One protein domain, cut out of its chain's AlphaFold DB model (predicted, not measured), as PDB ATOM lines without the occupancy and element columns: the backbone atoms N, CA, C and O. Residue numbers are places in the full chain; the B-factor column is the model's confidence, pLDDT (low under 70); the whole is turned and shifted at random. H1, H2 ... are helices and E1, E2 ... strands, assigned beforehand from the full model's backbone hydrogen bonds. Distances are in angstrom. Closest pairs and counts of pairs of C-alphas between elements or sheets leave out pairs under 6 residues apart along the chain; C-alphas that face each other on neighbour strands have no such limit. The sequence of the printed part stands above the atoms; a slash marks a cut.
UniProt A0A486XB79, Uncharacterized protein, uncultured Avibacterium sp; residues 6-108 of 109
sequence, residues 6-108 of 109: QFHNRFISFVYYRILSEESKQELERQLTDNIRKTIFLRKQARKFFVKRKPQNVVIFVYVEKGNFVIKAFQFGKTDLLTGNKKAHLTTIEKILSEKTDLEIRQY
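Overview. This is residues 6 to 108 of the 109 residues of an uncharacterized protein of uncultured Avibacterium sp (UniProt A0A486XB79). What does the model look like? A strongly twisted sheet of three strands has H1 slanting over one face and H2 alongside its edge strand E1; H3 lies at one end of the longest axis, while H4 and H5 make a loose arm at the other, with residues 98 to 104 sticking out free. What is it built of? The printed part has 103 residues, with five named helices and three named strands in the order H1 H2 H3 E1 E2 E3 H4 H5. The class is mixed, helices and strands, and the antiparallel sheet E1 - E2 - E3 is a meander, each strand the antiparallel neighbour of the one before. How compact is it? It is compact, with a radius of gyration of the C-alphas of 14.2 A and spans of 41 by 28 by 21 A.

Arrangement. How do the strands pair? E1, residues 47 to 52, and E2, residues 58 to 65, form an antiparallel hairpin, with N 49 and O 60 within hydrogen-bond range at 2.8 A. E2 and E3, residues 68 to 76, form another, with N 61 and O 73 at 2.9 A. Which helices are on the sheet? H1, residues 10 to 19, lies over E2 and E3 at a height over the sheet of 9.5 A, slantwise to the strands at 42 degrees to E2 on the local plane; its closest C-alphas to E3 are those of Ile 12 and Ala 73, 6.6 A apart. H2, residues 22 to 33, stands at the sheet's level, with a height over the sheet of 2.6 A; its closest C-alphas to E1 are those of Ser 24 and Val 51, 5.7 A apart. Where are the others? H3, residues 35 to 40, is close to H2 but not clearly touching, about perpendicular at 74 degrees, the closest C-alphas being those of Leu 32 and Lys 38, 6.5 A apart. H4, residues 87 to 98, is close to H1 but not clearly touching, at a shallow tilt of 25 degrees, the same way, with the C-alphas of Phe 11 and Leu 90 closest at 7.0 A. H5, residues 102 to 106, is apart from H4. What do the helix backbones show? Every O i to N i+4 pair is within hydrogen-bond range in H1, H2 and H4, but 0 of 2 in H3 and 0 of 1 in H5, where 1 of 3 and 1 of 2 O i to N i+3 pairs are.

Along the chain. How long are the larger elements? From first to last C-alpha E3 measures 23.9 A, E2 22.2 A, H2 16.4 A, E1 15.9 A, H4 15.8 A and H1 13.9 A. Where are the anchor points? H1 begins at C-alpha 10, (20.917, -29.938, 27.294), and H5 ends at C-alpha 106, (28.235, -40.439, 50.442).

Size, cuts and confidence. How far does it reach? The two C-alphas farthest apart are those of Lys 66 and Gln 107, 42.8 A. Is it whole? The printed part has no cut, and no link is long. Where is confidence low? Residues 35 to 45, 51 to 56 and 84 to 108 are under 70, and the mean pLDDT of the printed part is 70.5.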
ATOM      1  N   GLN A   6      23.893 -39.186  21.411       89.50
ATOM      2  CA  GLN A   6      23.281 -37.872  21.311       89.50
ATOM      3  C   GLN A   6      22.298 -37.678  22.457       89.50
ATOM      4  O   GLN A   6      21.754 -38.625  23.028       89.50
ATOM      5  N   PHE A   7      22.033 -36.418  22.776       86.75
ATOM      6  CA  PHE A   7      21.103 -36.049  23.830       86.75
ATOM      7  C   PHE A   7      19.941 -35.284  23.226       86.75
ATOM      8  O   PHE A   7      20.133 -34.395  22.400       86.75
ATOM      9  N   HIS A   8      18.725 -35.616  23.655       86.06
ATOM     10  CA  HIS A   8      17.528 -34.928  23.181       86.06
ATOM     11  C   HIS A   8      17.539 -33.426  23.489       86.06
ATOM     12  O   HIS A   8      17.027 -32.636  22.701       86.06
ATOM     13  N   ASN A   9      18.119 -33.038  24.626       82.88
ATOM     14  CA  ASN A   9      18.305 -31.650  25.027       82.88
ATOM     15  C   ASN A   9      19.472 -31.517  26.027       82.88
ATOM     16  O   ASN A   9      20.035 -32.510  26.501       82.88
ATOM     17  N   ARG A  10      19.818 -30.267  26.367       80.56
ATOM     18  CA  ARG A  10      20.917 -29.938  27.294       80.56
ATOM     19  C   ARG A  10      20.702 -30.476  28.712       80.56
ATOM     20  O   ARG A  10      21.675 -30.835  29.361       80.56
ATOM     21  N   PHE A  11      19.460 -30.575  29.183       77.00
ATOM     22  CA  PHE A  11      19.173 -31.111  30.516       77.00
ATOM     23  C   PHE A  11      19.481 -32.607  30.609       77.00
ATOM     24  O   PHE A  11      20.125 -33.049  31.553       77.00
ATOM     25  N   ILE A  12      19.078 -33.382  29.604       82.12
ATOM     26  CA  ILE A  12      19.400 -34.811  29.524       82.12
ATOM     27  C   ILE A  12      20.924 -35.014  29.494       82.12
ATOM     28  O   ILE A  12      21.435 -35.910  30.163       82.12
ATOM     29  N   SER A  13      21.658 -34.149  28.786       84.19
ATOM     30  CA  SER A  13      23.126 -34.155  28.803       84.19
ATOM     31  C   SER A  13      23.694 -33.844  30.194       84.19
ATOM     32  O   SER A  13      24.556 -34.569  30.683       84.19
ATOM     33  N   PHE A  14      23.169 -32.827  30.881       78.38
ATOM     34  CA  PHE A  14      23.580 -32.495  32.248       78.38
ATOM     35  C   PHE A  14      23.369 -33.671  33.211       78.38
ATOM     36  O   PHE A  14      24.293 -34.045  33.930       78.38
ATOM     37  N   VAL A  15      22.187 -34.294  33.184       77.44
ATOM     38  CA  VAL A  15      21.873 -35.463  34.017       77.44
ATOM     39  C   VAL A  15      22.854 -36.604  33.743       77.44
ATOM     40  O   VAL A  15      23.382 -37.189  34.686       77.44
ATOM     41  N   TYR A  16      23.149 -36.881  32.470       83.44
ATOM     42  CA  TYR A  16      24.121 -37.904  32.087       83.44
ATOM     43  C   TYR A  16      25.499 -37.662  32.719       83.44
ATOM     44  O   TYR A  16      26.046 -38.559  33.356       83.44
ATOM     45  N   TYR A  17      26.043 -36.450  32.585       81.56
ATOM     46  CA  TYR A  17      27.400 -36.153  33.050       81.56
ATOM     47  C   TYR A  17      27.519 -35.931  34.559       81.56
ATOM     48  O   TYR A  17      28.593 -36.168  35.107       81.56
ATOM     49  N   ARG A  18      26.458 -35.464  35.228       75.31
ATOM     50  CA  ARG A  18      26.489 -35.122  36.661       75.31
ATOM     51  C   ARG A  18      25.993 -36.227  37.583       75.31
ATOM     52  O   ARG A  18      26.448 -36.293  38.717       75.31
ATOM     53  N   ILE A  19      25.055 -37.065  37.138       75.00
ATOM     54  CA  ILE A  19      24.434 -38.079  38.007       75.00
ATOM     55  C   ILE A  19      25.087 -39.453  37.862       75.00
ATOM     56  O   ILE A  19      25.168 -40.215  38.833       75.00
ATOM     57  N   LEU A  20      25.502 -39.813  36.648       76.62
ATOM     58  CA  LEU A  20      26.080 -41.128  36.398       76.62
ATOM     59  C   LEU A  20      27.558 -41.142  36.788       76.62
ATOM     60  O   LEU A  20      28.318 -40.248  36.415       76.62
ATOM     61  N   SER A  21      27.971 -42.194  37.499       79.50
ATOM     62  CA  SER A  21      29.392 -42.466  37.715       79.50
ATOM     63  C   SER A  21      30.069 -42.822  36.392       79.50
ATOM     64  O   SER A  21      29.411 -43.212  35.425       79.50
ATOM     65  N   GLU A  22      31.393 -42.713  36.345       81.00
ATOM     66  CA  GLU A  22      32.164 -43.101  35.161       81.00
ATOM     67  C   GLU A  22      31.925 -44.569  34.777       81.00
ATOM     68  O   GLU A  22      31.629 -44.867  33.626       81.00
ATOM     69  N   GLU A  23      31.900 -45.467  35.764       80.19
ATOM     70  CA  GLU A  23      31.565 -46.884  35.578       80.19
ATOM     71  C   GLU A  23      30.169 -47.084  34.957       80.19
ATOM     72  O   GLU A  23      29.992 -47.869  34.027       80.19
ATOM     73  N   SER A  24      29.169 -46.326  35.423       80.75
ATOM     74  CA  SER A  24      27.807 -46.369  34.874       80.75
ATOM     75  C   SER A  24      27.763 -45.910  33.413       80.75
ATOM     76  O   SER A  24      27.064 -46.508  32.594       80.75
ATOM     77  N   LYS A  25      28.510 -44.852  33.074       85.25
ATOM     78  CA  LYS A  25      28.623 -44.353  31.696       85.25
ATOM     79  C   LYS A  25      29.257 -45.408  30.789       85.25
ATOM     80  O   LYS A  25      28.684 -45.739  29.755       85.25
ATOM     81  N   GLN A  26      30.363 -46.007  31.227       84.62
ATOM     82  CA  GLN A  26      31.060 -47.060  30.485       84.62
ATOM     83  C   GLN A  26      30.185 -48.299  30.267       84.62
ATOM     84  O   GLN A  26      30.149 -48.839  29.161       84.62
ATOM     85  N   GLU A  27      29.427 -48.732  31.276       83.06
ATOM     86  CA  GLU A  27      28.515 -49.867  31.123       83.06
ATOM     87  C   GLU A  27      27.376 -49.551  30.146       83.06
ATOM     88  O   GLU A  27      27.041 -50.391  29.307       83.06
ATOM     89  N   LEU A  28      26.804 -48.341  30.190       82.56
ATOM     90  CA  LEU A  28      25.811 -47.926  29.198       82.56
ATOM     91  C   LEU A  28      26.411 -47.951  27.785       82.56
ATOM     92  O   LEU A  28      25.813 -48.520  26.874       82.56
ATOM     93  N   GLU A  29      27.595 -47.374  27.598       82.12
ATOM     94  CA  GLU A  29      28.281 -47.340  26.305       82.12
ATOM     95  C   GLU A  29      28.604 -48.747  25.788       82.12
ATOM     96  O   GLU A  29      28.386 -49.035  24.606       82.12
ATOM     97  N   ARG A  30      29.030 -49.663  26.666       81.44
ATOM     98  CA  ARG A  30      29.226 -51.083  26.339       81.44
ATOM     99  C   ARG A  30      27.922 -51.726  25.872       81.44
ATOM    100  O   ARG A  30      27.889 -52.392  24.840       81.44
ATOM    101  N   GLN A  31      26.821 -51.484  26.580       78.06
ATOM    102  CA  GLN A  31      25.517 -52.051  26.231       78.06
ATOM    103  C   GLN A  31      24.930 -51.476  24.934       78.06
ATOM    104  O   GLN A  31      24.188 -52.176  24.244       78.06
ATOM    105  N   LEU A  32      25.243 -50.223  24.597       76.62
ATOM    106  CA  LEU A  32      24.849 -49.590  23.332       76.62
ATOM    107  C   LEU A  32      25.739 -50.021  22.156       76.62
ATOM    108  O   LEU A  32      25.308 -49.985  21.003       76.62
ATOM    109  N   THR A  33      26.981 -50.428  22.426       74.25
ATOM    110  CA  THR A  33      27.909 -50.928  21.405       74.25
ATOM    111  C   THR A  33      27.743 -52.420  21.109       74.25
ATOM    112  O   THR A  33      28.084 -52.829  19.998       74.25
ATOM    113  N   ASP A  34      27.148 -53.188  22.030       74.94
ATOM    114  CA  ASP A  34      26.841 -54.616  21.887       74.94
ATOM    115  C   ASP A  34      25.932 -54.896  20.674       74.94
ATOM    116  O   ASP A  34      24.762 -54.500  20.624       74.94
ATOM    117  N   ASN A  35      26.485 -55.602  19.683       60.88
ATOM    118  CA  ASN A  35      25.852 -55.878  18.394       60.88
ATOM    119  C   ASN A  35      24.524 -56.639  18.523       60.88
ATOM    120  O   ASN A  35      23.629 -56.408  17.714       60.88
ATOM    121  N   ILE A  36      24.349 -57.484  19.546       58.41
ATOM    122  CA  ILE A  36      23.081 -58.198  19.774       58.41
ATOM    123  C   ILE A  36      21.989 -57.203  20.175       58.41
ATOM    124  O   ILE A  36      20.854 -57.282  19.704       58.41
ATOM    125  N   ARG A  37      22.341 -56.221  21.011       56.56
ATOM    126  CA  ARG A  37      21.409 -55.195  21.477       56.56
ATOM    127  C   ARG A  37      21.147 -54.141  20.415       56.56
ATOM    128  O   ARG A  37      19.995 -53.740  20.290       56.56
ATOM    129  N   LYS A  38      22.138 -53.753  19.599       56.69
ATOM    130  CA  LYS A  38      21.955 -52.815  18.470       56.69
ATOM    131  C   LYS A  38      20.818 -53.229  17.536       56.69
ATOM    132  O   LYS A  38      19.999 -52.389  17.164       56.69
ATOM    133  N   THR A  39      20.709 -54.518  17.226       54.94
ATOM    134  CA  THR A  39      19.651 -55.077  16.364       54.94
ATOM    135  C   THR A  39      18.247 -54.891  16.962       54.94
ATOM    136  O   THR A  39      17.265 -54.747  16.236       54.94
ATOM    137  N   ILE A  40      18.127 -54.800  18.291       56.75
ATOM    138  CA  ILE A  40      16.851 -54.615  19.007       56.75
ATOM    139  C   ILE A  40      16.326 -53.168  18.885       56.75
ATOM    140  O   ILE A  40      15.121 -52.930  19.029       56.75
ATOM    141  N   PHE A  41      17.196 -52.202  18.563       57.03
ATOM    142  CA  PHE A  41      16.847 -50.786  18.370       57.03
ATOM    143  C   PHE A  41      16.355 -50.438  16.958       57.03
ATOM    144  O   PHE A  41      16.032 -49.284  16.694       57.03
ATOM    145  N   LEU A  42      16.249 -51.417  16.053       57.06
ATOM    146  CA  LEU A  42      15.781 -51.200  14.675       57.06
ATOM    147  C   LEU A  42      14.311 -50.750  14.583       57.06
ATOM    148  O   LEU A  42      13.885 -50.218  13.560       57.06
ATOM    149  N   ARG A  43      13.515 -50.938  15.644       55.06
ATOM    150  CA  ARG A  43      12.141 -50.424  15.714       55.06
ATOM    151  C   ARG A  43      12.141 -49.055  16.374       55.06
ATOM    152  O   ARG A  43      12.819 -48.865  17.376       55.06
ATOM    153  N   LYS A  44      11.321 -48.140  15.846       58.94
ATOM    154  CA  LYS A  44      11.197 -46.734  16.260       58.94
ATOM    155  C   LYS A  44      10.677 -46.490  17.706       58.94
ATOM    156  O   LYS A  44       9.954 -45.536  17.963       58.94
ATOM    157  N   GLN A  45      11.019 -47.346  18.667       66.50
ATOM    158  CA  GLN A  45      10.589 -47.276  20.060       66.50
ATOM    159  C   GLN A  45      11.772 -47.017  20.991       66.50
ATOM    160  O   GLN A  45      12.811 -47.672  20.897       66.50
ATOM    161  N   ALA A  46      11.595 -46.083  21.926       70.00
ATOM    162  CA  ALA A  46      12.544 -45.883  23.013       70.00
ATOM    163  C   ALA A  46      12.612 -47.146  23.888       70.00
ATOM    164  O   ALA A  46      11.583 -47.707  24.273       70.00
ATOM    165  N   ARG A  47      13.824 -47.592  24.222       78.56
ATOM    166  CA  ARG A  47      14.060 -48.717  25.136       78.56
ATOM    167  C   ARG A  47      14.653 -48.232  26.444       78.56
ATOM    168  O   ARG A  47      15.347 -47.221  26.491       78.56
ATOM    169  N   LYS A  48      14.366 -48.991  27.498       79.25
ATOM    170  CA  LYS A  48      14.813 -48.734  28.864       79.25
ATOM    171  C   LYS A  48      16.137 -49.450  29.127       79.25
ATOM    172  O   LYS A  48      16.238 -50.648  28.880       79.25
ATOM    173  N   PHE A  49      17.097 -48.728  29.685       76.56
ATOM    174  CA  PHE A  49      18.357 -49.244  30.211       76.56
ATOM    175  C   PHE A  49      18.447 -48.968  31.704       76.56
ATOM    176  O   PHE A  49      18.134 -47.868  32.144       76.56
ATOM    177  N   PHE A  50      18.893 -49.951  32.476       71.88
ATOM    178  CA  PHE A  50      19.103 -49.810  33.914       71.88
ATOM    179  C   PHE A  50      20.596 -49.674  34.162       71.88
ATOM    180  O   PHE A  50      21.341 -50.597  33.842       71.88
ATOM    181  N   VAL A  51      21.023 -48.533  34.699       67.69
ATOM    182  CA  VAL A  51      22.459 -48.205  34.751       67.69
ATOM    183  C   VAL A  51      22.989 -48.133  36.179       67.69
ATOM    184  O   VAL A  51      24.108 -48.548  36.444       67.69
ATOM    185  N   LYS A  52      22.158 -47.711  37.135       66.62
ATOM    186  CA  LYS A  52      22.498 -47.704  38.565       66.62
ATOM    187  C   LYS A  52      21.497 -48.573  39.310       66.62
ATOM    188  O   LYS A  52      20.311 -48.466  39.011       66.62
ATOM    189  N   ARG A  53      21.955 -49.429  40.233       57.12
ATOM    190  CA  ARG A  53      21.088 -50.314  41.042       57.12
ATOM    191  C   ARG A  53      21.053 -50.003  42.544       57.12
ATOM    192  O   ARG A  53      20.170 -50.505  43.232       57.12
ATOM    193  N   LYS A  54      21.970 -49.175  43.060       49.78
ATOM    194  CA  LYS A  54      21.983 -48.722  44.464       49.78
ATOM    195  C   LYS A  54      22.450 -47.264  44.574       49.78
ATOM    196  O   LYS A  54      23.335 -46.870  43.810       49.78
ATOM    197  N   PRO A  55      21.850 -46.448  45.463       58.66
ATOM    198  CA  PRO A  55      20.693 -46.716  46.318       58.66
ATOM    199  C   PRO A  55      19.375 -46.464  45.561       58.66
ATOM    200  O   PRO A  55      18.308 -46.861  46.012       58.66
ATOM    201  N   GLN A  56      19.446 -45.856  44.370       64.50
ATOM    202  CA  GLN A  56      18.308 -45.533  43.523       64.50
ATOM    203  C   GLN A  56      18.550 -46.047  42.104       64.50
ATOM    204  O   GLN A  56      19.630 -45.862  41.534       64.50
ATOM    205  N   ASN A  57      17.534 -46.700  41.537       73.19
ATOM    206  CA  ASN A  57      17.606 -47.214  40.175       73.19
ATOM    207  C   ASN A  57      17.555 -46.061  39.172       73.19
ATOM    208  O   ASN A  57      16.600 -45.297  39.206       73.19
ATOM    209  N   VAL A  58      18.513 -45.943  38.254       78.12
ATOM    210  CA  VAL A  58      18.391 -44.984  37.141       78.12
ATOM    211  C   VAL A  58      18.001 -45.734  35.881       78.12
ATOM    212  O   VAL A  58      18.760 -46.587  35.409       78.12
ATOM    213  N   VAL A  59      16.822 -45.411  35.351       84.19
ATOM    214  CA  VAL A  59      16.349 -45.918  34.064       84.19
ATOM    215  C   VAL A  59      16.578 -44.857  33.002       84.19
ATOM    216  O   VAL A  59      16.110 -43.730  33.134       84.19
ATOM    217  N   ILE A  60      17.279 -45.221  31.939       86.38
ATOM    218  CA  ILE A  60      17.577 -44.355  30.803       86.38
ATOM    219  C   ILE A  60      16.758 -44.817  29.610       86.38
ATOM    220  O   ILE A  60      16.744 -46.000  29.277       86.38
ATOM    221  N   PHE A  61      16.086 -43.882  28.952       86.88
ATOM    222  CA  PHE A  61      15.313 -44.144  27.750       86.88
ATOM    223  C   PHE A  61      16.134 -43.735  26.539       86.88
ATOM    224  O   PHE A  61      16.388 -42.547  26.330       86.88
ATOM    225  N   VAL A  62      16.542 -44.720  25.747       86.44
ATOM    226  CA  VAL A  62      17.419 -44.532  24.590       86.44
ATOM    227  C   VAL A  62      16.700 -44.951  23.323       86.44
ATOM    228  O   VAL A  62      15.923 -45.907  23.304       86.44
ATOM    229  N   TYR A  63      16.965 -44.216  22.257       85.44
ATOM    230  CA  TYR A  63      16.349 -44.386  20.961       85.44
ATOM    231  C   TYR A  63      17.397 -44.325  19.848       85.44
ATOM    232  O   TYR A  63      18.389 -43.629  20.015       85.44
ATOM    233  N   VAL A  64      17.202 -45.019  18.722       80.94
ATOM    234  CA  VAL A  64      18.123 -44.913  17.576       80.94
ATOM    235  C   VAL A  64      17.538 -44.005  16.506       80.94
ATOM    236  O   VAL A  64      16.439 -44.230  16.003       80.94
ATOM    237  N   GLU A  65      18.297 -42.978  16.139       79.56
ATOM    238  CA  GLU A  65      17.902 -41.973  15.162       79.56
ATOM    239  C   GLU A  65      19.080 -41.658  14.236       79.56
ATOM    240  O   GLU A  65      20.127 -41.182  14.674       79.56
ATOM    241  N   LYS A  66      18.920 -41.951  12.936       80.25
ATOM    242  CA  LYS A  66      19.938 -41.704  11.895       80.25
ATOM    243  C   LYS A  66      21.337 -42.247  12.258       80.25
ATOM    244  O   LYS A  66      22.338 -41.579  12.039       80.25
ATOM    245  N   GLY A  67      21.399 -43.441  12.853       76.94
ATOM    246  CA  GLY A  67      22.661 -44.073  13.266       76.94
ATOM    247  C   GLY A  67      23.236 -43.583  14.601       76.94
ATOM    248  O   GLY A  67      24.309 -44.036  14.991       76.94
ATOM    249  N   ASN A  68      22.528 -42.705  15.319       81.69
ATOM    250  CA  ASN A  68      22.910 -42.227  16.647       81.69
ATOM    251  C   ASN A  68      22.015 -42.834  17.728       81.69
ATOM    252  O   ASN A  68      20.813 -43.003  17.518       81.69
ATOM    253  N   PHE A  69      22.579 -43.098  18.904       84.94
ATOM    254  CA  PHE A  69      21.825 -43.423  20.111       84.94
ATOM    255  C   PHE A  69      21.449 -42.132  20.828       84.94
ATOM    256  O   PHE A  69      22.281 -41.493  21.462       84.94
ATOM    257  N   VAL A  70      20.184 -41.744  20.733       87.00
ATOM    258  CA  VAL A  70      19.636 -40.553  21.372       87.00
ATOM    259  C   VAL A  70      19.053 -40.921  22.731       87.00
ATOM    260  O   VAL A  70      18.055 -41.641  22.811       87.00
ATOM    261  N   ILE A  71      19.618 -40.378  23.807       88.81
ATOM    262  CA  ILE A  71      18.985 -40.423  25.127       88.81
ATOM    263  C   ILE A  71      17.826 -39.420  25.141       88.81
ATOM    264  O   ILE A  71      18.025 -38.225  24.911       88.81
ATOM    265  N   LYS A  72      16.605 -39.904  25.392       87.31
ATOM    266  CA  LYS A  72      15.369 -39.103  25.382       87.31
ATOM    267  C   LYS A  72      14.891 -38.722  26.785       87.31
ATOM    268  O   LYS A  72      14.303 -37.657  26.938       87.31
ATOM    269  N   ALA A  73      15.115 -39.574  27.788       86.69
ATOM    270  CA  ALA A  73      14.630 -39.336  29.148       86.69
ATOM    271  C   ALA A  73      15.364 -40.171  30.209       86.69
ATOM    272  O   ALA A  73      15.994 -41.182  29.888       86.69
ATOM    273  N   PHE A  74      15.209 -39.774  31.472       84.00
ATOM    274  CA  PHE A  74      15.680 -40.493  32.658       84.00
ATOM    275  C   PHE A  74      14.541 -40.727  33.652       84.00
ATOM    276  O   PHE A  74      13.604 -39.941  33.717       84.00
ATOM    277  N   GLN A  75      14.631 -41.770  34.468       83.44
ATOM    278  CA  GLN A  75      13.730 -42.009  35.594       83.44
ATOM    279  C   GLN A  75      14.542 -42.453  36.813       83.44
ATOM    280  O   GLN A  75      15.385 -43.346  36.700       83.44
ATOM    281  N   PHE A  76      14.284 -41.844  37.973       77.56
ATOM    282  CA  PHE A  76      15.007 -42.096  39.220       77.56
ATOM    283  C   PHE A  76      14.158 -42.920  40.200       77.56
ATOM    284  O   PHE A  76      13.305 -42.428  40.927       77.56
ATOM    285  N   GLY A  77      14.393 -44.222  40.282       75.62
ATOM    286  CA  GLY A  77      13.612 -45.135  41.111       75.62
ATOM    287  C   GLY A  77      12.183 -45.248  40.583       75.62
ATOM    288  O   GLY A  77      11.983 -45.583  39.418       75.62
ATOM    289  N   LYS A  78      11.196 -44.980  41.446       73.56
ATOM    290  CA  LYS A  78       9.767 -44.936  41.085       73.56
ATOM    291  C   LYS A  78       9.259 -43.514  40.802       73.56
ATOM    292  O   LYS A  78       8.053 -43.336  40.678       73.56
ATOM    293  N   THR A  79      10.142 -42.514  40.731       71.06
ATOM    294  CA  THR A  79       9.740 -41.128  40.445       71.06
ATOM    295  C   THR A  79       9.290 -40.959  38.995       71.06
ATOM    296  O   THR A  79       9.427 -41.870  38.173       71.06
ATOM    297  N   ASP A  80       8.815 -39.757  38.678       72.12
ATOM    298  CA  ASP A  80       8.391 -39.369  37.337       72.12
ATOM    299  C   ASP A  80       9.515 -39.427  36.296       72.12
ATOM    300  O   ASP A  80      10.711 -39.335  36.600       72.12
ATOM    301  N   LEU A  81       9.092 -39.567  35.036       78.50
ATOM    302  CA  LEU A  81       9.950 -39.531  33.862       78.50
ATOM    303  C   LEU A  81      10.430 -38.102  33.594       78.50
ATOM    304  O   LEU A  81       9.648 -37.188  33.338       78.50
ATOM    305  N   LEU A  82      11.742 -37.932  33.562       77.00
ATOM    306  CA  LEU A  82      12.400 -36.671  33.299       77.00
ATOM    307  C   LEU A  82      12.791 -36.581  31.832       77.00
ATOM    308  O   LEU A  82      13.737 -37.224  31.375       77.00
ATOM    309  N   THR A  83      12.063 -35.750  31.101       75.88
ATOM    310  CA  THR A  83      12.298 -35.480  29.676       75.88
ATOM    311  C   THR A  83      13.076 -34.186  29.443       75.88
ATOM    312  O   THR A  83      13.586 -33.963  28.352       75.88
ATOM    313  N   GLY A  84      13.209 -33.331  30.466       63.66
ATOM    314  CA  GLY A  84      13.904 -32.043  30.359       63.66
ATOM    315  C   GLY A  84      13.099 -30.923  29.705       63.66
ATOM    316  O   GLY A  84      13.674 -29.902  29.347       63.66
ATOM    317  N   ASN A  85      11.778 -31.084  29.572       63.34
ATOM    318  CA  ASN A  85      10.930 -30.102  28.887       63.34
ATOM    319  C   ASN A  85      10.353 -29.019  29.816       63.34
ATOM    320  O   ASN A  85       9.826 -28.021  29.333       63.34
ATOM    321  N   LYS A  86      10.432 -29.190  31.146       58.75
ATOM    322  CA  LYS A  86       9.937 -28.210  32.128       58.75
ATOM    323  C   LYS A  86      11.061 -27.725  33.038       58.75
ATOM    324  O   LYS A  86      11.741 -28.529  33.673       58.75
ATOM    325  N   LYS A  87      11.183 -26.398  33.161       56.59
ATOM    326  CA  LYS A  87      12.173 -25.695  33.998       56.59
ATOM    327  C   LYS A  87      12.135 -26.122  35.474       56.59
ATOM    328  O   LYS A  87      13.176 -26.190  36.104       56.59
ATOM    329  N   ALA A  88      10.972 -26.504  36.004       60.44
ATOM    330  CA  ALA A  88      10.848 -26.979  37.386       60.44
ATOM    331  C   ALA A  88      11.668 -28.256  37.670       60.44
ATOM    332  O   ALA A  88      12.268 -28.371  38.733       60.44
ATOM    333  N   HIS A  89      11.765 -29.186  36.711       59.09
ATOM    334  CA  HIS A  89      12.574 -30.402  36.874       59.09
ATOM    335  C   HIS A  89      14.082 -30.111  36.855       59.09
ATOM    336  O   HIS A  89      14.843 -30.793  37.539       59.09
ATOM    337  N   LEU A  90      14.493 -29.083  36.100       56.50
ATOM    338  CA  LEU A  90      15.848 -28.530  36.134       56.50
ATOM    339  C   LEU A  90      16.154 -27.975  37.523       56.50
ATOM    340  O   LEU A  90      17.134 -28.390  38.123       56.50
ATOM    341  N   THR A  91      15.271 -27.134  38.065       58.38
ATOM    342  CA  THR A  91      15.474 -26.492  39.368       58.38
ATOM    343  C   THR A  91      15.529 -27.498  40.512       58.38
ATOM    344  O   THR A  91      16.366 -27.351  41.389       58.38
ATOM    345  N   THR A  92      14.698 -28.545  40.516       61.97
ATOM    346  CA  THR A  92      14.748 -29.572  41.570       61.97
ATOM    347  C   THR A  92      16.056 -30.363  41.542       61.97
ATOM    348  O   THR A  92      16.631 -30.608  42.596       61.97
ATOM    349  N   ILE A  93      16.552 -30.748  40.360       62.22
ATOM    350  CA  ILE A  93      17.812 -31.500  40.252       62.22
ATOM    351  C   ILE A  93      19.022 -30.598  40.472       62.22
ATOM    352  O   ILE A  93      19.926 -30.997  41.196       62.22
ATOM    353  N   GLU A  94      19.034 -29.388  39.909       58.62
ATOM    354  CA  GLU A  94      20.064 -28.393  40.215       58.62
ATOM    355  C   GLU A  94      20.123 -28.147  41.714       58.62
ATOM    356  O   GLU A  94      21.191 -28.314  42.272       58.62
ATOM    357  N   LYS A  95      18.990 -27.881  42.375       60.66
ATOM    358  CA  LYS A  95      18.929 -27.633  43.818       60.66
ATOM    359  C   LYS A  95      19.467 -28.811  44.635       60.66
ATOM    360  O   LYS A  95      20.324 -28.613  45.486       60.66
ATOM    361  N   ILE A  96      19.050 -30.043  44.327       57.81
ATOM    362  CA  ILE A  96      19.550 -31.257  45.001       57.81
ATOM    363  C   ILE A  96      21.069 -31.436  44.820       57.81
ATOM    364  O   ILE A  96      21.729 -31.936  45.727       57.81
ATOM    365  N   LEU A  97      21.624 -31.040  43.671       53.41
ATOM    366  CA  LEU A  97      23.045 -31.203  43.344       53.41
ATOM    367  C   LEU A  97      23.919 -29.997  43.714       53.41
ATOM    368  O   LEU A  97      25.127 -30.150  43.839       53.41
ATOM    369  N   SER A  98      23.340 -28.805  43.843       54.53
ATOM    370  CA  SER A  98      24.036 -27.583  44.250       54.53
ATOM    371  C   SER A  98      24.038 -27.402  45.764       54.53
ATOM    372  O   SER A  98      24.935 -26.754  46.287       54.53
ATOM    373  N   GLU A  99      23.046 -27.958  46.465       52.84
ATOM    374  CA  GLU A  99      22.949 -27.896  47.929       52.84
ATOM    375  C   GLU A  99      23.661 -29.054  48.635       52.84
ATOM    376  O   GLU A  99      23.846 -28.980  49.843       52.84
ATOM    377  N   LYS A 100      24.065 -30.115  47.919       52.00
ATOM    378  CA  LYS A 100      24.789 -31.244  48.514       52.00
ATOM    379  C   LYS A 100      26.137 -31.459  47.852       52.00
ATOM    380  O   LYS A 100      26.228 -31.710  46.653       52.00
ATOM    381  N   THR A 101      27.188 -31.404  48.657       54.31
ATOM    382  CA  THR A 101      28.538 -31.773  48.235       54.31
ATOM    383  C   THR A 101      28.645 -33.285  48.012       54.31
ATOM    384  O   THR A 101      27.935 -34.078  48.637       54.31
ATOM    385  N   ASP A 102      29.578 -33.709  47.153       50.81
ATOM    386  CA  ASP A 102      29.907 -35.129  46.920       50.81
ATOM    387  C   ASP A 102      30.144 -35.907  48.230       50.81
ATOM    388  O   ASP A 102      29.904 -37.115  48.300       50.81
ATOM    389  N   LEU A 103      30.599 -35.209  49.276       48.72
ATOM    390  CA  LEU A 103      30.834 -35.740  50.614       48.72
ATOM    391  C   LEU A 103      29.525 -36.080  51.350       48.72
ATOM    392  O   LEU A 103      29.405 -37.160  51.920       48.72
ATOM    393  N   GLU A 104      28.524 -35.200  51.294       49.28
ATOM    394  CA  GLU A 104      27.225 -35.389  51.956       49.28
ATOM    395  C   GLU A 104      26.394 -36.471  51.273       49.28
ATOM    396  O   GLU A 104      25.687 -37.227  51.932       49.28
ATOM    397  N   ILE A 105      26.511 -36.602  49.950       46.88
ATOM    398  CA  ILE A 105      25.828 -37.660  49.197       46.88
ATOM    399  C   ILE A 105      26.348 -39.046  49.609       46.88
ATOM    400  O   ILE A 105      25.572 -39.998  49.620       46.88
ATOM    401  N   ARG A 106      27.626 -39.172  49.992       44.38
ATOM    402  CA  ARG A 106      28.235 -40.439  50.442       44.38
ATOM    403  C   ARG A 106      27.843 -40.851  51.863       44.38
ATOM    404  O   ARG A 106      27.976 -42.024  52.175       44.38
ATOM    405  N   GLN A 107      27.357 -39.929  52.695       38.44
ATOM    406  CA  GLN A 107      26.969 -40.200  54.089       38.44
ATOM    407  C   GLN A 107      25.547 -40.767  54.246       38.44
ATOM    408  O   GLN A 107      25.201 -41.252  55.316       38.44
ATOM    409  N   TYR A 108      24.719 -40.715  53.197       38.34
ATOM    410  CA  TYR A 108      23.398 -41.365  53.164       38.34
ATOM    411  C   TYR A 108      23.442 -42.805  52.610       38.34
ATOM    412  O   TYR A 108      22.389 -43.391  52.341       38.34
TER     413      TYR A 108